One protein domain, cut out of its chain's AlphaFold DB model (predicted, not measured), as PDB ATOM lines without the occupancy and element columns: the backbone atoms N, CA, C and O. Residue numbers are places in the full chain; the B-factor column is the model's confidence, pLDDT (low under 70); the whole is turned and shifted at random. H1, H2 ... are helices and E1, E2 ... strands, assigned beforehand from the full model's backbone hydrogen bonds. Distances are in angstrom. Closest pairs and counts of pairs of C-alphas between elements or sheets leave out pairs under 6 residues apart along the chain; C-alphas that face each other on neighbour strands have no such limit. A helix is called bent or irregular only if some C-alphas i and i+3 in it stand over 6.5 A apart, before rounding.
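What this domain is: This is residues 3 to 62 of the 183 residues of the protein "Beta-defensin" of Oryctolagus cuniculus (UniProt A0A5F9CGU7). A lone helix, H1, sticks out as a long arm from a small compact head, which holds a three-stranded sheet and its loops. Residues 3 to 22, of which 3 to 18 belong to H1, stand free and make much of the length. The printed part has 60 residues, with one named helix and three named strands in the order H1, E1, E2, E3; the sheet runs E1, E3, E2, antiparallel throughout. The class is mixed, helices and strands, with 29 residues in named elements, under half. The whole is extended, with a radius of gyration of the C-alphas of 16.9 A and spans of 52 by 23 by 19 A.

How they stand to each other: H1, residues 3 to 18, is not on the sheet of E1, residues 32 to 35, E2, residues 42 to 45, and E3, residues 57 to 61. In H1, 10 of 12 O i to N i+4 pairs are within hydrogen-bond range. Residues 26 to 27 pair antiparallel with residues 32 to 33 of E1. E1 and the inner strand E3 are antiparallel at 136 degrees, with N 57 and O 35 2.8 A apart. E2 and E3 form a hairpin at 135 degrees, with N 43 and O 60 2.9 A apart. The edge strands E1 and E2 are apart, only just, at 8.4 A.

Where its parts are: H1 begins at C-alpha 3 (9.464, -42.167, 22.742) and is 22.4 A long. It is neither bent nor irregular, but only just: C-alphas 13 and 16 are 6.2 A apart. E1 measures 9.4 A and E2 9.2 A. E3, 12.9 A, ends at C-alpha 61 (39.440, -32.980, -14.707).

The domain as a whole: The C-alphas farthest apart, of Ser 3 and Arg 62, are 52.6 A apart. The printed part has no cut. The links H1 to E1 and E2 to E3 are long. Residues 19 to 25 and 47 to 51 have pLDDT under 70.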
ATOM      1  N   SER A   3       8.969 -41.426  23.914       89.50
ATOM      2  CA  SER A   3       9.464 -42.167  22.742       89.50
ATOM      3  C   SER A   3       9.822 -41.268  21.556       89.50
ATOM      4  O   SER A   3      10.699 -41.623  20.779       89.50
ATOM      5  N   LEU A   4       9.172 -40.108  21.415       92.31
ATOM      6  CA  LEU A   4       9.377 -39.224  20.263       92.31
ATOM      7  C   LEU A   4      10.792 -38.621  20.271       92.31
ATOM      8  O   LEU A   4      11.459 -38.580  19.243       92.31
ATOM      9  N   TRP A   5      11.291 -38.253  21.453       92.69
ATOM     10  CA  TRP A   5      12.638 -37.708  21.640       92.69
ATOM     11  C   TRP A   5      13.733 -38.728  21.326       92.69
ATOM     12  O   TRP A   5      14.752 -38.375  20.737       92.69
ATOM     13  N   VAL A   6      13.505 -39.998  21.674       92.19
ATOM     14  CA  VAL A   6      14.452 -41.084  21.392       92.19
ATOM     15  C   VAL A   6      14.556 -41.319  19.888       92.19
ATOM     16  O   VAL A   6      15.661 -41.358  19.353       92.19
ATOM     17  N   THR A   7      13.424 -41.390  19.185       93.44
ATOM     18  CA  THR A   7      13.417 -41.537  17.725       93.44
ATOM     19  C   THR A   7      14.118 -40.359  17.048       93.44
ATOM     20  O   THR A   7      14.949 -40.567  16.170       93.44
ATOM     21  N   LEU A   8      13.857 -39.126  17.495       91.69
ATOM     22  CA  LEU A   8      14.497 -37.919  16.961       91.69
ATOM     23  C   LEU A   8      16.027 -37.971  17.144       91.69
ATOM     24  O   LEU A   8      16.772 -37.760  16.186       91.69
ATOM     25  N   ALA A   9      16.500 -38.326  18.342       92.50
ATOM     26  CA  ALA A   9      17.927 -38.451  18.627       92.50
ATOM     27  C   ALA A   9      18.609 -39.509  17.742       92.50
ATOM     28  O   ALA A   9      19.682 -39.254  17.197       92.50
ATOM     29  N   VAL A  10      17.970 -40.665  17.538       92.50
ATOM     30  CA  VAL A  10      18.490 -41.727  16.664       92.50
ATOM     31  C   VAL A  10      18.559 -41.259  15.205       92.50
ATOM     32  O   VAL A  10      19.577 -41.467  14.548       92.50
ATOM     33  N   PHE A  11      17.534 -40.565  14.704       90.38
ATOM     34  CA  PHE A  11      17.544 -40.017  13.343       90.38
ATOM     35  C   PHE A  11      18.661 -38.990  13.134       90.38
ATOM     36  O   PHE A  11      19.399 -39.087  12.155       90.38
ATOM     37  N   LEU A  12      18.838 -38.043  14.060       89.12
ATOM     38  CA  LEU A  12      19.912 -37.048  13.968       89.12
ATOM     39  C   LEU A  12      21.307 -37.668  14.024       89.12
ATOM     40  O   LEU A  12      22.236 -37.098  13.462       89.12
ATOM     41  N   LEU A  13      21.456 -38.825  14.667       86.62
ATOM     42  CA  LEU A  13      22.723 -39.548  14.735       86.62
ATOM     43  C   LEU A  13      22.972 -40.383  13.466       86.62
ATOM     44  O   LEU A  13      24.106 -40.487  13.005       86.62
ATOM     45  N   LEU A  14      21.914 -40.902  12.839       84.50
ATOM     46  CA  LEU A  14      21.989 -41.633  11.570       84.50
ATOM     47  C   LEU A  14      22.280 -40.720  10.369       84.50
ATOM     48  O   LEU A  14      23.018 -41.124   9.476       84.50
ATOM     49  N   VAL A  15      21.757 -39.489  10.338       81.12
ATOM     50  CA  VAL A  15      21.971 -38.529   9.233       81.12
ATOM     51  C   VAL A  15      23.462 -38.295   8.909       81.12
ATOM     52  O   VAL A  15      23.840 -38.448   7.744       81.12
ATOM     53  N   PRO A  16      24.348 -37.967   9.871       75.25
ATOM     54  CA  PRO A  16      25.774 -37.801   9.598       75.25
ATOM     55  C   PRO A  16      26.502 -39.133   9.367       75.25
ATOM     56  O   PRO A  16      27.480 -39.147   8.622       75.25
ATOM     57  N   LEU A  17      26.034 -40.246   9.952       73.88
ATOM     58  CA  LEU A  17      26.611 -41.581   9.729       73.88
ATOM     59  C   LEU A  17      26.367 -42.078   8.297       73.88
ATOM     60  O   LEU A  17      27.279 -42.599   7.658       73.88
ATOM     61  N   VAL A  18      25.157 -41.875   7.770       72.00
ATOM     62  CA  VAL A  18      24.796 -42.199   6.379       72.00
ATOM     63  C   VAL A  18      25.424 -41.198   5.407       72.00
ATOM     64  O   VAL A  18      25.866 -41.579   4.326       72.00
ATOM     65  N   SER A  19      25.580 -39.936   5.819       64.81
ATOM     66  CA  SER A  19      26.375 -38.932   5.096       64.81
ATOM     67  C   SER A  19      27.887 -39.085   5.330       64.81
ATOM     68  O   SER A  19      28.670 -38.153   5.112       64.81
ATOM     69  N   GLY A  20      28.313 -40.274   5.777       51.94
ATOM     70  CA  GLY A  20      29.695 -40.621   6.038       51.94
ATOM     71  C   GLY A  20      30.601 -40.148   4.907       51.94
ATOM     72  O   GLY A  20      30.537 -40.628   3.777       51.94
ATOM     73  N   ASN A  21      31.488 -39.208   5.229       55.00
ATOM     74  CA  ASN A  21      32.692 -38.942   4.449       55.00
ATOM     75  C   ASN A  21      32.487 -38.386   3.016       55.00
ATOM     76  O   ASN A  21      33.409 -38.421   2.199       55.00
ATOM     77  N   TRP A  22      31.326 -37.804   2.692       52.75
ATOM     78  CA  TRP A  22      31.129 -37.144   1.386       52.75
ATOM     79  C   TRP A  22      31.809 -35.775   1.260       52.75
ATOM     80  O   TRP A  22      31.915 -35.228   0.158       52.75
ATOM     81  N   TYR A  23      32.370 -35.251   2.350       59.28
ATOM     82  CA  TYR A  23      33.260 -34.093   2.325       59.28
ATOM     83  C   TYR A  23      34.698 -34.516   1.996       59.28
ATOM     84  O   TYR A  23      35.645 -34.248   2.730       59.28
ATOM     85  N   ALA A  24      34.883 -35.185   0.852       64.44
ATOM     86  CA  ALA A  24      36.216 -35.271   0.273       64.44
ATOM     87  C   ALA A  24      36.712 -33.826   0.089       64.44
ATOM     88  O   ALA A  24      36.032 -33.061  -0.609       64.44
ATOM     89  N   PRO A  25      37.838 -33.430   0.717       69.50
ATOM     90  CA  PRO A  25      38.315 -32.063   0.631       69.50
ATOM     91  C   PRO A  25      38.447 -31.706  -0.845       69.50
ATOM     92  O   PRO A  25      39.034 -32.444  -1.648       69.50
ATOM     93  N   ARG A  26      37.775 -30.621  -1.219       78.81
ATOM     94  CA  ARG A  26      37.885 -30.079  -2.562       78.81
ATOM     95  C   ARG A  26      39.135 -29.219  -2.604       78.81
ATOM     96  O   ARG A  26      39.422 -28.494  -1.658       78.81
ATOM     97  N   CYS A  27      39.849 -29.297  -3.707       81.50
ATOM     98  CA  CYS A  27      41.073 -28.546  -3.943       81.50
ATOM     99  C   CYS A  27      40.904 -27.693  -5.206       81.50
ATOM    100  O   CYS A  27      39.907 -27.838  -5.926       81.50
ATOM    101  N   ALA A  28      41.849 -26.782  -5.456       78.06
ATOM    102  CA  ALA A  28      41.863 -25.924  -6.643       78.06
ATOM    103  C   ALA A  28      40.521 -25.196  -6.885       78.06
ATOM    104  O   ALA A  28      39.860 -25.406  -7.901       78.06
ATOM    105  N   ASN A  29      40.074 -24.379  -5.922       78.69
ATOM    106  CA  ASN A  29      38.820 -23.609  -6.016       78.69
ATOM    107  C   ASN A  29      37.585 -24.461  -6.353       78.69
ATOM    108  O   ASN A  29      36.772 -24.112  -7.203       78.69
ATOM    109  N   LYS A  30      37.450 -25.616  -5.690       75.88
ATOM    110  CA  LYS A  30      36.362 -26.588  -5.902       75.88
ATOM    111  C   LYS A  30      36.331 -27.247  -7.291       75.88
ATOM    112  O   LYS A  30      35.399 -28.013  -7.539       75.88
ATOM    113  N   LYS A  31      37.338 -27.024  -8.145       81.31
ATOM    114  CA  LYS A  31      37.480 -27.684  -9.456       81.31
ATOM    115  C   LYS A  31      38.113 -29.075  -9.360       81.31
ATOM    116  O   LYS A  31      37.908 -29.901 -10.244       81.31
ATOM    117  N   GLY A  32      38.861 -29.350  -8.290       83.44
ATOM    118  CA  GLY A  32      39.537 -30.626  -8.069       83.44
ATOM    119  C   GLY A  32      39.006 -31.414  -6.874       83.44
ATOM    120  O   GLY A  32      38.365 -30.876  -5.964       83.44
ATOM    121  N   ARG A  33      39.318 -32.713  -6.852       86.00
ATOM    122  CA  ARG A  33      39.059 -33.610  -5.717       86.00
ATOM    123  C   ARG A  33      40.364 -34.229  -5.230       86.00
ATOM    124  O   ARG A  33      41.147 -34.733  -6.030       86.00
ATOM    125  N   CYS A  34      40.569 -34.248  -3.917       86.88
ATOM    126  CA  CYS A  34      41.726 -34.902  -3.322       86.88
ATOM    127  C   CYS A  34      41.624 -36.430  -3.421       86.88
ATOM    128  O   CYS A  34      40.682 -37.027  -2.893       86.88
ATOM    129  N   ARG A  35      42.606 -37.076  -4.056       86.50
ATOM    130  CA  ARG A  35      42.724 -38.541  -4.156       86.50
ATOM    131  C   ARG A  35      44.171 -38.968  -3.915       86.50
ATOM    132  O   ARG A  35      45.080 -38.159  -3.984       86.50
ATOM    133  N   THR A  36      44.402 -40.242  -3.623       86.44
ATOM    134  CA  THR A  36      45.767 -40.802  -3.549       86.44
ATOM    135  C   THR A  36      46.377 -41.011  -4.936       86.44
ATOM    136  O   THR A  36      47.586 -40.902  -5.101       86.44
ATOM    137  N   LYS A  37      45.536 -41.301  -5.936       84.88
ATOM    138  CA  LYS A  37      45.903 -41.437  -7.348       84.88
ATOM    139  C   LYS A  37      44.825 -40.784  -8.215       84.88
ATOM    140  O   LYS A  37      43.632 -40.980  -7.962       84.88
ATOM    141  N   CYS A  38      45.244 -40.026  -9.223       86.81
ATOM    142  CA  CYS A  38      44.337 -39.443 -10.210       86.81
ATOM    143  C   CYS A  38      43.938 -40.482 -11.258       86.81
ATOM    144  O   CYS A  38      44.692 -41.411 -11.549       86.81
ATOM    145  N   ARG A  39      42.726 -40.355 -11.802       87.31
ATOM    146  CA  ARG A  39      42.276 -41.203 -12.919       87.31
ATOM    147  C   ARG A  39      42.971 -40.785 -14.219       87.31
ATOM    148  O   ARG A  39      43.407 -39.652 -14.336       87.31
ATOM    149  N   THR A  40      42.973 -41.646 -15.237       83.31
ATOM    150  CA  THR A  40      43.612 -41.406 -16.553       83.31
ATOM    151  C   THR A  40      43.140 -40.130 -17.276       83.31
ATOM    152  O   THR A  40      43.820 -39.638 -18.167       83.31
ATOM    153  N   ARG A  41      41.984 -39.563 -16.895       83.25
ATOM    154  CA  ARG A  41      41.441 -38.298 -17.437       83.25
ATOM    155  C   ARG A  41      41.526 -37.113 -16.463       83.25
ATOM    156  O   ARG A  41      40.909 -36.073 -16.687       83.25
ATOM    157  N   GLU A  42      42.246 -37.280 -15.363       84.94
ATOM    158  CA  GLU A  42      42.479 -36.257 -14.349       84.94
ATOM    159  C   GLU A  42      43.985 -35.979 -14.265       84.94
ATOM    160  O   GLU A  42      44.799 -36.891 -14.374       84.94
ATOM    161  N   MET A  43      44.363 -34.720 -14.061       84.06
ATOM    162  CA  MET A  43      45.757 -34.330 -13.843       84.06
ATOM    163  C   MET A  43      45.999 -34.042 -12.364       84.06
ATOM    164  O   MET A  43      45.137 -33.469 -11.689       84.06
ATOM    165  N   ALA A  44      47.168 -34.451 -11.871       84.12
ATOM    166  CA  ALA A  44      47.626 -34.095 -10.539       84.12
ATOM    167  C   ALA A  44      48.098 -32.640 -10.566       84.12
ATOM    168  O   ALA A  44      49.091 -32.331 -11.211       84.12
ATOM    169  N   ALA A  45      47.377 -31.755  -9.890       78.00
ATOM    170  CA  ALA A  45      47.800 -30.382  -9.674       78.00
ATOM    171  C   ALA A  45      48.386 -30.250  -8.266       78.00
ATOM    172  O   ALA A  45      47.854 -30.832  -7.316       78.00
ATOM    173  N   SER A  46      49.447 -29.462  -8.119       73.12
ATOM    174  CA  SER A  46      49.937 -29.019  -6.812       73.12
ATOM    175  C   SER A  46      49.078 -27.830  -6.367       73.12
ATOM    176  O   SER A  46      49.176 -26.763  -6.971       73.12
ATOM    177  N   PRO A  47      48.168 -27.981  -5.386       64.25
ATOM    178  CA  PRO A  47      47.302 -26.878  -5.003       64.25
ATOM    179  C   PRO A  47      48.101 -25.833  -4.212       64.25
ATOM    180  O   PRO A  47      48.598 -26.130  -3.131       64.25
ATOM    181  N   THR A  48      48.165 -24.594  -4.707       60.88
ATOM    182  CA  THR A  48      48.690 -23.440  -3.948       60.88
ATOM    183  C   THR A  48      47.787 -23.088  -2.756       60.88
ATOM    184  O   THR A  48      48.250 -22.529  -1.769       60.88
ATOM    185  N   VAL A  49      46.490 -23.434  -2.824       54.34
ATOM    186  CA  VAL A  49      45.488 -23.129  -1.788       54.34
ATOM    187  C   VAL A  49      44.541 -24.322  -1.596       54.34
ATOM    188  O   VAL A  49      43.909 -24.790  -2.546       54.34
ATOM    189  N   GLY A  50      44.440 -24.811  -0.354       60.69
ATOM    190  CA  GLY A  50      43.648 -25.989   0.017       60.69
ATOM    191  C   GLY A  50      44.424 -27.287  -0.198       60.69
ATOM    192  O   GLY A  50      44.242 -27.976  -1.205       60.69
ATOM    193  N   SER A  51      45.315 -27.609   0.740       65.69
ATOM    194  CA  SER A  51      46.123 -28.822   0.679       65.69
ATOM    195  C   SER A  51      45.235 -30.056   0.831       65.69
ATOM    196  O   SER A  51      44.510 -30.253   1.808       65.69
ATOM    197  N   CYS A  52      45.303 -30.934  -0.162       76.31
ATOM    198  CA  CYS A  52      44.958 -32.323   0.062       76.31
ATOM    199  C   CYS A  52      45.924 -32.846   1.134       76.31
ATOM    200  O   CYS A  52      47.126 -32.634   1.006       76.31
ATOM    201  N   GLY A  53      45.416 -33.449   2.218       77.62
ATOM    202  CA  GLY A  53      46.277 -33.900   3.323       77.62
ATOM    203  C   GLY A  53      47.475 -34.715   2.819       77.62
ATOM    204  O   GLY A  53      47.330 -35.403   1.815       77.62
ATOM    205  N   GLN A  54      48.612 -34.655   3.521       75.75
ATOM    206  CA  GLN A  54      49.992 -35.062   3.145       75.75
ATOM    207  C   GLN A  54      50.201 -36.300   2.230       75.75
ATOM    208  O   GLN A  54      51.256 -36.448   1.628       75.75
ATOM    209  N   LYS A  55      49.230 -37.212   2.113       78.19
ATOM    210  CA  LYS A  55      49.281 -38.434   1.284       78.19
ATOM    211  C   LYS A  55      48.354 -38.401   0.057       78.19
ATOM    212  O   LYS A  55      48.158 -39.426  -0.592       78.19
ATOM    213  N   LYS A  56      47.700 -37.271  -0.223       82.75
ATOM    214  CA  LYS A  56      46.700 -37.115  -1.288       82.75
ATOM    215  C   LYS A  56      47.109 -35.969  -2.208       82.75
ATOM    216  O   LYS A  56      47.518 -34.916  -1.741       82.75
ATOM    217  N   THR A  57      46.942 -36.162  -3.507       86.38
ATOM    218  CA  THR A  57      47.148 -35.149  -4.541       86.38
ATOM    219  C   THR A  57      45.808 -34.576  -4.996       86.38
ATOM    220  O   THR A  57      44.752 -35.207  -4.859       86.38
ATOM    221  N   CYS A  58      45.829 -33.343  -5.504       87.31
ATOM    222  CA  CYS A  58      44.641 -32.721  -6.070       87.31
ATOM    223  C   CYS A  58      44.441 -33.205  -7.505       87.31
ATOM    224  O   CYS A  58      45.280 -32.941  -8.360       87.31
ATOM    225  N   CYS A  59      43.328 -33.882  -7.784       88.19
ATOM    226  CA  CYS A  59      43.000 -34.356  -9.124       88.19
ATOM    227  C   CYS A  59      41.948 -33.449  -9.759       88.19
ATOM    228  O   CYS A  59      40.825 -33.346  -9.252       88.19
ATOM    229  N   ILE A  60      42.309 -32.791 -10.860       88.06
ATOM    230  CA  ILE A  60      41.437 -31.887 -11.622       88.06
ATOM    231  C   ILE A  60      41.101 -32.557 -12.954       88.06
ATOM    232  O   ILE A  60      41.976 -33.151 -13.588       88.06
ATOM    233  N   LYS A  61      39.837 -32.490 -13.383       84.50
ATOM    234  CA  LYS A  61      39.440 -32.980 -14.707       84.50
ATOM    235  C   LYS A  61      40.093 -32.114 -15.778       84.50
ATOM    236  O   LYS A  61      40.104 -30.892 -15.667       84.50
ATOM    237  N   ARG A  62      40.643 -32.752 -16.810       76.94
ATOM    238  CA  ARG A  62      41.152 -32.044 -17.984       76.94
ATOM    239  C   ARG A  62      39.963 -31.646 -18.854       76.94
ATOM    240  O   ARG A  62      39.644 -32.317 -19.830       76.94
TER     241      ARG A  62